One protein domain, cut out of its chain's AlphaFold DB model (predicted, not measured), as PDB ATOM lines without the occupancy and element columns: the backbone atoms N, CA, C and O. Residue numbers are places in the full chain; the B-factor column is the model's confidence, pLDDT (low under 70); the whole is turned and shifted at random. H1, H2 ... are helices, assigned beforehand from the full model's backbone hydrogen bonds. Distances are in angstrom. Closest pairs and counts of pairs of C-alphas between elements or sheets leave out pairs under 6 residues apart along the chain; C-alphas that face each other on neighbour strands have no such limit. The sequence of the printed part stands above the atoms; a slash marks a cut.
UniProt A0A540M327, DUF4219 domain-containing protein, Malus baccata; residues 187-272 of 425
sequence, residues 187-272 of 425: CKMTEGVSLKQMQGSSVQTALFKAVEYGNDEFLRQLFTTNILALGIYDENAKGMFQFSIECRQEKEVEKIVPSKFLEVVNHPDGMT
ATOM      1  N   CYS A 187     118.396 143.009 110.117       77.50
ATOM      2  CA  CYS A 187     117.616 142.629 108.939       77.50
ATOM      3  C   CYS A 187     118.523 142.270 107.757       77.50
ATOM      4  O   CYS A 187     118.244 141.297 107.063       77.50
ATOM      5  N   LYS A 188     119.644 142.969 107.554       77.19
ATOM      6  CA  LYS A 188     120.612 142.649 106.494       77.19
ATOM      7  C   LYS A 188     121.243 141.267 106.663       77.19
ATOM      8  O   LYS A 188     121.472 140.577 105.681       77.19
ATOM      9  N   MET A 189     121.434 140.799 107.896       71.88
ATOM     10  CA  MET A 189     121.874 139.419 108.144       71.88
ATOM     11  C   MET A 189     120.826 138.366 107.746       71.88
ATOM     12  O   MET A 189     121.166 137.197 107.575       71.88
ATOM     13  N   THR A 190     119.560 138.761 107.567       73.69
ATOM     14  CA  THR A 190     118.505 137.885 107.029       73.69
ATOM     15  C   THR A 190     118.482 137.846 105.495       73.69
ATOM     16  O   THR A 190     117.757 137.038 104.907       73.69
ATOM     17  N   GLU A 191     119.286 138.682 104.830       71.88
ATOM     18  CA  GLU A 191     119.454 138.698 103.378       71.88
ATOM     19  C   GLU A 191     120.159 137.407 102.924       71.88
ATOM     20  O   GLU A 191     121.267 137.085 103.352       71.88
ATOM     21  N   GLY A 192     119.488 136.616 102.082       68.31
ATOM     22  CA  GLY A 192     119.992 135.318 101.613       68.31
ATOM     23  C   GLY A 192     119.606 134.109 102.476       68.31
ATOM     24  O   GLY A 192     119.898 132.978 102.086       68.31
ATOM     25  N   VAL A 193     118.902 134.304 103.597       78.06
ATOM     26  CA  VAL A 193     118.295 133.197 104.354       78.06
ATOM     27  C   VAL A 193     117.055 132.695 103.607       78.06
ATOM     28  O   VAL A 193     116.185 133.475 103.215       78.06
ATOM     29  N   SER A 194     116.970 131.380 103.390       78.12
ATOM     30  CA  SER A 194     115.840 130.769 102.675       78.12
ATOM     31  C   SER A 194     114.590 130.649 103.555       78.12
ATOM     32  O   SER A 194     114.692 130.491 104.770       78.12
ATOM     33  N   LEU A 195     113.398 130.622 102.945       76.50
ATOM     34  CA  LEU A 195     112.119 130.457 103.659       76.50
ATOM     35  C   LEU A 195     112.122 129.251 104.621       76.50
ATOM     36  O   LEU A 195     111.643 129.347 105.747       76.50
ATOM     37  N   LYS A 196     112.726 128.129 104.205       77.81
ATOM     38  CA  LYS A 196     112.836 126.907 105.022       77.81
ATOM     39  C   LYS A 196     113.707 127.083 106.266       77.81
ATOM     40  O   LYS A 196     113.481 126.392 107.245       77.81
ATOM     41  N   GLN A 197     114.705 127.962 106.207       78.69
ATOM     42  CA  GLN A 197     115.565 128.272 107.350       78.69
ATOM     43  C   GLN A 197     114.920 129.288 108.291       78.69
ATOM     44  O   GLN A 197     115.232 129.287 109.475       78.69
ATOM     45  N   MET A 198     114.032 130.147 107.781       77.31
ATOM     46  CA  MET A 198     113.287 131.082 108.624       77.31
ATOM     47  C   MET A 198     112.177 130.385 109.410       77.31
ATOM     48  O   MET A 198     111.952 130.723 110.574       77.31
ATOM     49  N   GLN A 199     111.519 129.398 108.800       79.69
ATOM     50  CA  GLN A 199     110.507 128.577 109.458       79.69
ATOM     51  C   GLN A 199     111.140 127.773 110.612       79.69
ATOM     52  O   GLN A 199     112.086 127.018 110.411       79.69
ATOM     53  N   GLY A 200     110.631 127.950 111.829       76.31
ATOM     54  CA  GLY A 200     111.134 127.343 113.064       76.31
ATOM     55  C   GLY A 200     112.339 128.052 113.692       76.31
ATOM     56  O   GLY A 200     112.895 127.547 114.664       76.31
ATOM     57  N   SER A 201     112.766 129.201 113.157       83.56
ATOM     58  CA  SER A 201     113.892 129.979 113.691       83.56
ATOM     59  C   SER A 201     113.449 131.101 114.633       83.56
ATOM     60  O   SER A 201     112.279 131.487 114.674       83.56
ATOM     61  N   SER A 202     114.412 131.722 115.321       81.88
ATOM     62  CA  SER A 202     114.178 132.943 116.103       81.88
ATOM     63  C   SER A 202     113.623 134.105 115.267       81.88
ATOM     64  O   SER A 202     112.932 134.965 115.814       81.88
ATOM     65  N   VAL A 203     113.861 134.118 113.946       82.31
ATOM     66  CA  VAL A 203     113.307 135.122 113.019       82.31
ATOM     67  C   VAL A 203     111.789 134.987 112.917       82.31
ATOM     68  O   VAL A 203     111.102 136.003 112.957       82.31
ATOM     69  N   GLN A 204     111.250 133.762 112.861       85.12
ATOM     70  CA  GLN A 204     109.800 133.539 112.881       85.12
ATOM     71  C   GLN A 204     109.189 134.082 114.179       85.12
ATOM     72  O   GLN A 204     108.210 134.823 114.137       85.12
ATOM     73  N   THR A 205     109.776 133.760 115.334       85.19
ATOM     74  CA  THR A 205     109.267 134.234 116.630       85.19
ATOM     75  C   THR A 205     109.301 135.759 116.732       85.19
ATOM     76  O   THR A 205     108.329 136.372 117.171       85.19
ATOM     77  N   ALA A 206     110.404 136.385 116.315       87.06
ATOM     78  CA  ALA A 206     110.538 137.839 116.316       87.06
ATOM     79  C   ALA A 206     109.520 138.504 115.378       87.06
ATOM     80  O   ALA A 206     108.912 139.508 115.742       87.06
ATOM     81  N   LEU A 207     109.288 137.906 114.208       88.00
ATOM     82  CA  LEU A 207     108.318 138.366 113.225       88.00
ATOM     83  C   LEU A 207     106.886 138.357 113.772       88.00
ATOM     84  O   LEU A 207     106.211 139.382 113.717       88.00
ATOM     85  N   PHE A 208     106.431 137.240 114.344       87.88
ATOM     86  CA  PHE A 208     105.075 137.156 114.896       87.88
ATOM     87  C   PHE A 208     104.887 138.037 116.135       87.88
ATOM     88  O   PHE A 208     103.846 138.677 116.257       87.88
ATOM     89  N   LYS A 209     105.911 138.197 116.985       88.25
ATOM     90  CA  LYS A 209     105.867 139.195 118.067       88.25
ATOM     91  C   LYS A 209     105.770 140.623 117.533       88.25
ATOM     92  O   LYS A 209     104.996 141.414 118.056       88.25
ATOM     93  N   ALA A 210     106.521 140.973 116.489       87.69
ATOM     94  CA  ALA A 210     106.428 142.305 115.893       87.69
ATOM     95  C   ALA A 210     105.013 142.594 115.367       87.69
ATOM     96  O   ALA A 210     104.519 143.706 115.534       87.69
ATOM     97  N   VAL A 211     104.334 141.585 114.811       86.00
ATOM     98  CA  VAL A 211     102.921 141.689 114.421       86.00
ATOM     99  C   VAL A 211     101.996 141.821 115.631       86.00
ATOM    100  O   VAL A 211     101.117 142.676 115.618       86.00
ATOM    101  N   GLU A 212     102.195 141.020 116.679       85.75
ATOM    102  CA  GLU A 212     101.388 141.051 117.908       85.75
ATOM    103  C   GLU A 212     101.409 142.433 118.579       85.75
ATOM    104  O   GLU A 212     100.365 142.962 118.964       85.75
ATOM    105  N   TYR A 213     102.593 143.045 118.658       84.38
ATOM    106  CA  TYR A 213     102.794 144.367 119.253       84.38
ATOM    107  C   TYR A 213     102.569 145.535 118.279       84.38
ATOM    108  O   TYR A 213     102.663 146.687 118.699       84.38
ATOM    109  N   GLY A 214     102.284 145.275 116.998       82.44
ATOM    110  CA  GLY A 214     102.072 146.324 115.994       82.44
ATOM    111  C   GLY A 214     103.322 147.161 115.693       82.44
ATOM    112  O   GLY A 214     103.218 148.359 115.451       82.44
ATOM    113  N   ASN A 215     104.512 146.556 115.732       83.81
ATOM    114  CA  ASN A 215     105.776 147.234 115.437       83.81
ATOM    115  C   ASN A 215     105.991 147.342 113.915       83.81
ATOM    116  O   ASN A 215     106.700 146.533 113.310       83.81
ATOM    117  N   ASP A 216     105.332 148.319 113.291       80.31
ATOM    118  CA  ASP A 216     105.290 148.481 111.835       80.31
ATOM    119  C   ASP A 216     106.667 148.781 111.219       80.31
ATOM    120  O   ASP A 216     106.961 148.289 110.130       80.31
ATOM    121  N   GLU A 217     107.541 149.505 111.924       81.00
ATOM    122  CA  GLU A 217     108.902 149.813 111.461       81.00
ATOM    123  C   GLU A 217     109.752 148.543 111.322       81.00
ATOM    124  O   GLU A 217     110.388 148.320 110.290       81.00
ATOM    125  N   PHE A 218     109.678 147.637 112.305       84.19
ATOM    126  CA  PHE A 218     110.345 146.333 112.232       84.19
ATOM    127  C   PHE A 218     109.862 145.507 111.041       84.19
ATOM    128  O   PHE A 218     110.667 144.957 110.286       84.19
ATOM    129  N   LEU A 219     108.545 145.444 110.849       84.69
ATOM    130  CA  LEU A 219     107.932 144.697 109.754       84.69
ATOM    131  C   LEU A 219     108.322 145.280 108.389       84.69
ATOM    132  O   LEU A 219     108.734 144.546 107.489       84.69
ATOM    133  N   ARG A 220     108.258 146.609 108.247       82.56
ATOM    134  CA  ARG A 220     108.625 147.336 107.023       82.56
ATOM    135  C   ARG A 220     110.062 147.041 106.624       82.56
ATOM    136  O   ARG A 220     110.349 146.741 105.462       82.56
ATOM    137  N   GLN A 221     110.961 147.105 107.589       82.12
ATOM    138  CA  GLN A 221     112.384 146.950 107.364       82.12
ATOM    139  C   GLN A 221     112.775 145.504 107.048       82.12
ATOM    140  O   GLN A 221     113.583 145.260 106.143       82.12
ATOM    141  N   LEU A 222     112.140 144.538 107.717       83.94
ATOM    142  CA  LEU A 222     112.335 143.123 107.430       83.94
ATOM    143  C   LEU A 222     111.868 142.769 106.013       83.94
ATOM    144  O   LEU A 222     112.630 142.153 105.273       83.94
ATOM    145  N   PHE A 223     110.672 143.194 105.588       80.81
ATOM    146  CA  PHE A 223     110.161 142.848 104.250       80.81
ATOM    147  C   PHE A 223     110.844 143.600 103.115       80.81
ATOM    148  O   PHE A 223     110.920 143.072 102.007       80.81
ATOM    149  N   THR A 224     111.384 144.791 103.387       79.12
ATOM    150  CA  THR A 224     112.238 145.501 102.423       79.12
ATOM    151  C   THR A 224     113.523 144.718 102.153       79.12
ATOM    152  O   THR A 224     114.008 144.699 101.025       79.12
ATOM    153  N   THR A 225     114.054 144.043 103.174       79.88
ATOM    154  CA  THR A 225     115.313 143.295 103.076       79.88
ATOM    155  C   THR A 225     115.106 141.867 102.572       79.88
ATOM    156  O   THR A 225     115.864 141.377 101.739       79.88
ATOM    157  N   ASN A 226     114.064 141.182 103.048       76.19
ATOM    158  CA  ASN A 226     113.737 139.824 102.636       76.19
ATOM    159  C   ASN A 226     112.219 139.632 102.523       76.19
ATOM    160  O   ASN A 226     111.526 139.261 103.472       76.19
ATOM    161  N   ILE A 227     111.704 139.837 101.311       77.81
ATOM    162  CA  ILE A 227     110.277 139.701 100.999       77.81
ATOM    163  C   ILE A 227     109.738 138.277 101.223       77.81
ATOM    164  O   ILE A 227     108.536 138.100 101.420       77.81
ATOM    165  N   LEU A 228     110.604 137.252 101.235       75.38
ATOM    166  CA  LEU A 228     110.190 135.862 101.458       75.38
ATOM    167  C   LEU A 228     109.659 135.636 102.879       75.38
ATOM    168  O   LEU A 228     108.885 134.703 103.081       75.38
ATOM    169  N   ALA A 229     109.999 136.507 103.837       80.25
ATOM    170  CA  ALA A 229     109.487 136.440 105.204       80.25
ATOM    171  C   ALA A 229     107.949 136.572 105.288       80.25
ATOM    172  O   ALA A 229     107.348 136.109 106.254       80.25
ATOM    173  N   LEU A 230     107.290 137.126 104.259       77.62
ATOM    174  CA  LEU A 230     105.823 137.148 104.149       77.62
ATOM    175  C   LEU A 230     105.201 135.747 104.037       77.62
ATOM    176  O   LEU A 230     104.041 135.562 104.395       77.62
ATOM    177  N   GLY A 231     105.959 134.772 103.528       74.12
ATOM    178  CA  GLY A 231     105.518 133.387 103.356       74.12
ATOM    179  C   GLY A 231     105.690 132.511 104.598       74.12
ATOM    180  O   GLY A 231     105.477 131.305 104.503       74.12
ATOM    181  N   ILE A 232     106.121 133.081 105.728       82.44
ATOM    182  CA  ILE A 232     106.271 132.357 106.993       82.44
ATOM    183  C   ILE A 232     104.894 132.184 107.634       82.44
ATOM    184  O   ILE A 232     104.096 133.122 107.711       82.44
ATOM    185  N   TYR A 233     104.639 130.975 108.123       81.75
ATOM    186  CA  TYR A 233     103.416 130.640 108.845       81.75
ATOM    187  C   TYR A 233     103.689 130.493 110.338       81.75
ATOM    188  O   TYR A 233     104.778 130.078 110.725       81.75
ATOM    189  N   ASP A 234     102.697 130.802 111.164       80.25
ATOM    190  CA  ASP A 234     102.708 130.514 112.599       80.25
ATOM    191  C   ASP A 234     102.600 128.994 112.858       80.25
ATOM    192  O   ASP A 234     102.318 128.214 111.945       80.25
ATOM    193  N   GLU A 235     102.774 128.565 114.109       78.56
ATOM    194  CA  GLU A 235     102.577 127.184 114.580       78.56
ATOM    195  C   GLU A 235     101.223 126.595 114.149       78.56
ATOM    196  O   GLU A 235     101.108 125.403 113.873       78.56
ATOM    197  N   ASN A 236     100.207 127.450 114.003       73.75
ATOM    198  CA  ASN A 236      98.859 127.081 113.568       73.75
ATOM    199  C   ASN A 236      98.655 127.120 112.040       73.75
ATOM    200  O   ASN A 236      97.519 127.203 111.574       73.75
ATOM    201  N   ALA A 237      99.735 127.138 111.253       74.62
ATOM    202  CA  ALA A 237      99.710 127.319 109.799       74.62
ATOM    203  C   ALA A 237      98.989 128.609 109.343       74.62
ATOM    204  O   ALA A 237      98.456 128.682 108.234       74.62
ATOM    205  N   LYS A 238      98.971 129.638 110.199       76.75
ATOM    206  CA  LYS A 238      98.376 130.945 109.897       76.75
ATOM    207  C   LYS A 238      99.413 131.842 109.244       76.75
ATOM    208  O   LYS A 238     100.505 132.017 109.779       76.75
ATOM    209  N   GLY A 239      99.068 132.434 108.105       79.06
ATOM    210  CA  GLY A 239      99.898 133.479 107.510       79.06
ATOM    211  C   GLY A 239      99.957 134.724 108.401       79.06
ATOM    212  O   GLY A 239      99.066 134.987 109.207       79.06
ATOM    213  N   MET A 240     100.984 135.542 108.219       81.69
ATOM    214  CA  MET A 240     101.187 136.772 108.989       81.69
ATOM    215  C   MET A 240      99.991 137.731 108.976       81.69
ATOM    216  O   MET A 240      99.619 138.267 110.018       81.69
ATOM    217  N   PHE A 241      99.356 137.932 107.818       76.94
ATOM    218  CA  PHE A 241      98.184 138.804 107.727       76.94
ATOM    219  C   PHE A 241      97.007 138.249 108.542       76.94
ATOM    220  O   PHE A 241      96.353 138.988 109.274       76.94
ATOM    221  N   GLN A 242      96.803 136.928 108.511       74.06
ATOM    222  CA  GLN A 242      95.803 136.258 109.338       74.06
ATOM    223  C   GLN A 242      96.041 136.497 110.828       74.06
ATOM    224  O   GLN A 242      95.100 136.815 111.554       74.06
ATOM    225  N   PHE A 243      97.290 136.351 111.265       82.06
ATOM    226  CA  PHE A 243      97.687 136.565 112.650       82.06
ATOM    227  C   PHE A 243      97.533 138.035 113.071       82.06
ATOM    228  O   PHE A 243      97.002 138.322 114.140       82.06
ATOM    229  N   SER A 244      97.882 138.988 112.198       81.06
ATOM    230  CA  SER A 244      97.735 140.424 112.486       81.06
ATOM    231  C   SER A 244      96.304 140.843 112.807       81.06
ATOM    232  O   SER A 244      96.068 141.685 113.672       81.06
ATOM    233  N   ILE A 245      95.342 140.211 112.140       75.56
ATOM    234  CA  ILE A 245      93.924 140.461 112.337       75.56
ATOM    235  C   ILE A 245      93.444 139.885 113.681       75.56
ATOM    236  O   ILE A 245      92.642 140.512 114.371       75.56
ATOM    237  N   GLU A 246      93.962 138.728 114.103       75.44
ATOM    238  CA  GLU A 246      93.686 138.182 115.441       75.44
ATOM    239  C   GLU A 246      94.203 139.110 116.548       75.44
ATOM    240  O   GLU A 246      93.495 139.355 117.524       75.44
ATOM    241  N   CYS A 247      95.379 139.710 116.352       77.69
ATOM    242  CA  CYS A 247      95.957 140.695 117.269       77.69
ATOM    243  C   CYS A 247      95.335 142.101 117.156       77.69
ATOM    244  O   CYS A 247      95.743 142.999 117.890       77.69
ATOM    245  N   ARG A 248      94.355 142.322 116.262       76.94
ATOM    246  CA  ARG A 248      93.761 143.644 115.952       76.94
ATOM    247  C   ARG A 248      94.767 144.690 115.449       76.94
ATOM    248  O   ARG A 248      94.523 145.889 115.564       76.94
ATOM    249  N   GLN A 249      95.868 144.239 114.854       82.31
ATOM    250  CA  GLN A 249      96.926 145.065 114.253       82.31
ATOM    251  C   GLN A 249      96.847 145.082 112.714       82.31
ATOM    252  O   GLN A 249      97.821 145.369 112.019       82.31
ATOM    253  N   GLU A 250      95.672 144.780 112.157       72.81
ATOM    254  CA  GLU A 250      95.428 144.631 110.715       72.81
ATOM    255  C   GLU A 250      95.846 145.850 109.888       72.81
ATOM    256  O   GLU A 250      96.448 145.698 108.829       72.81
ATOM    257  N   LYS A 251      95.599 147.061 110.399       77.00
ATOM    258  CA  LYS A 251      95.918 148.317 109.709       77.00
ATOM    259  C   LYS A 251      97.417 148.533 109.563       77.00
ATOM    260  O   LYS A 251      97.843 149.163 108.600       77.00
ATOM    261  N   GLU A 252      98.208 148.047 110.513       75.25
ATOM    262  CA  GLU A 252      99.659 148.215 110.483       75.25
ATOM    263  C   GLU A 252     100.298 147.242 109.494       75.25
ATOM    264  O   GLU A 252     101.177 147.627 108.729       75.25
ATOM    265  N   VAL A 253      99.779 146.016 109.402       73.88
ATOM    266  CA  VAL A 253     100.253 145.019 108.432       73.88
ATOM    267  C   VAL A 253      99.723 145.295 107.018       73.88
ATOM    268  O   VAL A 253     100.465 145.137 106.049       73.88
ATOM    269  N   GLU A 254      98.490 145.793 106.869       76.31
ATOM    270  CA  GLU A 254      97.891 146.167 105.574       76.31
ATOM    271  C   GLU A 254      98.689 147.265 104.851       76.31
ATOM    272  O   GLU A 254      98.802 147.238 103.627       76.31
ATOM    273  N   LYS A 255      99.315 148.195 105.589       77.69
ATOM    274  CA  LYS A 255     100.190 149.234 105.009       77.69
ATOM    275  C   LYS A 255     101.450 148.669 104.348       77.69
ATOM    276  O   LYS A 255     102.073 149.367 103.549       77.69
ATOM    277  N   ILE A 256     101.869 147.464 104.730       74.19
ATOM    278  CA  ILE A 256     103.176 146.901 104.376       74.19
ATOM    279  C   ILE A 256     103.019 145.730 103.397       74.19
ATOM    280  O   ILE A 256     103.852 145.537 102.511       74.19
ATOM    281  N   VAL A 257     101.941 144.955 103.523       69.81
ATOM    282  CA  VAL A 257     101.694 143.756 102.720       69.81
ATOM    283  C   VAL A 257     101.056 144.116 101.368       69.81
ATOM    284  O   VAL A 257     100.005 144.757 101.336       69.81
ATOM    285  N   PRO A 258     101.620 143.679 100.222       68.88
ATOM    286  CA  PRO A 258     101.010 143.921  98.917       68.88
ATOM    287  C   PRO A 258      99.615 143.294  98.807       68.88
ATOM    288  O   PRO A 258      99.415 142.150  99.214       68.88
ATOM    289  N   SER A 259      98.677 143.990  98.153       66.25
ATOM    290  CA  SER A 259      97.252 143.606  98.073       66.25
ATOM    291  C   SER A 259      96.986 142.151  97.661       66.25
ATOM    292  O   SER A 259      96.006 141.567  98.109       66.25
ATOM    293  N   LYS A 260      97.856 141.540  96.846       64.88
ATOM    294  CA  LYS A 260      97.728 140.134  96.411       64.88
ATOM    295  C   LYS A 260      97.862 139.117  97.551       64.88
ATOM    296  O   LYS A 260      97.383 138.000  97.417       64.88
ATOM    297  N   PHE A 261      98.512 139.486  98.652       64.44
ATOM    298  CA  PHE A 261      98.711 138.618  99.815       64.44
ATOM    299  C   PHE A 261      97.577 138.728 100.849       64.44
ATOM    300  O   PHE A 261      97.475 137.873 101.725       64.44
ATOM    301  N   LEU A 262      96.700 139.733 100.732       63.78
ATOM    302  CA  LEU A 262      95.544 139.926 101.622       63.78
ATOM    303  C   LEU A 262      94.409 138.926 101.333       63.78
ATOM    304  O   LEU A 262      93.589 138.643 102.204       63.78
ATOM    305  N   GLU A 263      94.382 138.384 100.113       63.44
ATOM    306  CA  GLU A 263      93.390 137.413  99.633       63.44
ATOM    307  C   GLU A 263      93.870 135.959  99.761       63.44
ATOM    308  O   GLU A 263      93.182 135.034  99.329       63.44
ATOM    309  N   VAL A 264      95.054 135.734 100.347       65.50
ATOM    310  CA  VAL A 264      95.588 134.383 100.534       65.50
ATOM    311  C   VAL A 264      94.738 133.642 101.557       65.50
ATOM    312  O   VAL A 264      94.468 134.111 102.664       65.50
ATOM    313  N   VAL A 265      94.319 132.458 101.145       65.31
ATOM    314  CA  VAL A 265      93.437 131.575 101.888       65.31
ATOM    315  C   VAL A 265      94.288 130.565 102.658       65.31
ATOM    316  O   VAL A 265      95.233 130.006 102.099       65.31
ATOM    317  N   ASN A 266      93.980 130.310 103.934       63.19
ATOM    318  CA  ASN A 266      94.726 129.303 104.698       63.19
ATOM    319  C   ASN A 266      94.392 127.881 104.214       63.19
ATOM    320  O   ASN A 266      93.240 127.558 103.916       63.19
ATOM    321  N   HIS A 267      95.408 127.016 104.184       55.25
ATOM    322  CA  HIS A 267      95.334 125.700 103.549       55.25
ATOM    323  C   HIS A 267      94.520 124.598 104.279       55.25
ATOM    324  O   HIS A 267      94.153 123.643 103.592       55.25
ATOM    325  N   PRO A 268      94.176 124.665 105.588       60.19
ATOM    326  CA  PRO A 268      93.260 123.680 106.174       60.19
ATOM    327  C   PRO A 268      91.774 124.022 105.964       60.19
ATOM    328  O   PRO A 268      90.975 123.118 105.743       60.19
ATOM    329  N   ASP A 269      91.409 125.308 105.975       64.50
ATOM    330  CA  ASP A 269      90.006 125.732 106.124       64.50
ATOM    331  C   ASP A 269      89.422 126.490 104.925       64.50
ATOM    332  O   ASP A 269      88.217 126.740 104.889       64.50
ATOM    333  N   GLY A 270      90.236 126.908 103.951       72.50
ATOM    334  CA  GLY A 270      89.712 127.614 102.780       72.50
ATOM    335  C   GLY A 270      89.130 129.008 103.085       72.50
ATOM    336  O   GLY A 270      88.442 129.575 102.239       72.50
ATOM    337  N   MET A 271      89.404 129.578 104.266       72.06
ATOM    338  CA  MET A 271      88.918 130.899 104.688       72.06
ATOM    339  C   MET A 271      89.955 132.005 104.451       72.06
ATOM    340  O   MET A 271      91.158 131.788 104.634       72.06
ATOM    341  N   THR A 272      89.483 133.202 104.085       74.88
ATOM    342  CA  THR A 272      90.322 134.409 104.056       74.88
ATOM    343  C   THR A 272      90.561 134.948 105.466       74.88
ATOM    344  O   THR A 272      89.844 134.625 106.420       74.88
TER     345      THR A 272
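What this domain is: This is residues 187 to 272 of the 425 residues of the protein "DUF4219 domain-containing protein" of Malus baccata (UniProt A0A540M327). A helical hairpin, H2 and H3, makes the core of this small domain; H5 and H6 pack together at its turn end, and the short H1 and H4 pair up near its other end, where H2 begins and H3 ends. After H6 the last 18 printed residues, 255 to 272, run on as a long stretch with no named element, their C-alphas 9 to 19 A from the mean of all C-alphas; Asp 269 in this stretch and Lys 188 near the first printed residue have the two C-alphas farthest apart in the domain. The printed part has 86 residues with six named helices, in the order H1 to H6, and no named strand. Its class is all helix, though under half of the residues, 42 of 86, are in named elements. The whole is compact, with a radius of gyration of the C-alphas of 12.0 A and spans of 34 by 24 by 22 A.

How they stand to each other: The longest helix, H2, residues 202 to 212, forms a hairpin with H3, residues 216 to 225. They touch at a steep tilt of 40 degrees, opposite ways, their closest C-alphas being those of Ala 210 and Phe 218, 6.7 A apart. H2 also touches H5, residues 240 to 246, at a steep tilt of 40 degrees, the same way; the closest C-alphas, of Val 211 and Ser 244, are 5.7 A apart. H5 touches H6, residues 250 to 254, with the C-alphas of Ser 244 and Glu 250 closest at 5.1 A. H6 and H3 only just touch, with 3 pairs of C-alphas within 8 A, the closest those of Asp 216 and Glu 252 at 5.8 A. H4, residues 227 to 231, and H3 touch only at the corner, and only just, with 3 such pairs; the C-alphas of Phe 223 and Ala 229 are closest at 6.5 A. H4 touches H1, residues 195 to 198, where the C-alphas of Leu 195 and Leu 228 are closest at 6.1 A. H1 and H3 are apart. Every O i to N i+4 pair is within hydrogen-bond range in H2, H3, H5 and H6; H4 has 0 of 1, but 2 of 2 O i to N i+3 pairs, and H1 is too short for an i+4 pair.

Where its parts are: H1 begins at C-alpha 195, (112.119, 130.457, 103.659). H2 begins at C-alpha 202, (114.178, 132.943, 116.103), and is 15.3 A long from first to last C-alpha; H3 is 14.3 A and H5 10.0 A. H6 ends at C-alpha 254, (97.891, 146.167, 105.574).

The domain as a whole: The C-alphas of Lys 188 and Asp 269, the two farthest apart, are 35.0 A from each other. The printed part has no cut. No link is long; H4 to H5, with 8 residues, is short and the others are tight. Residue 192 and residues 257 to 269 have pLDDT under 70.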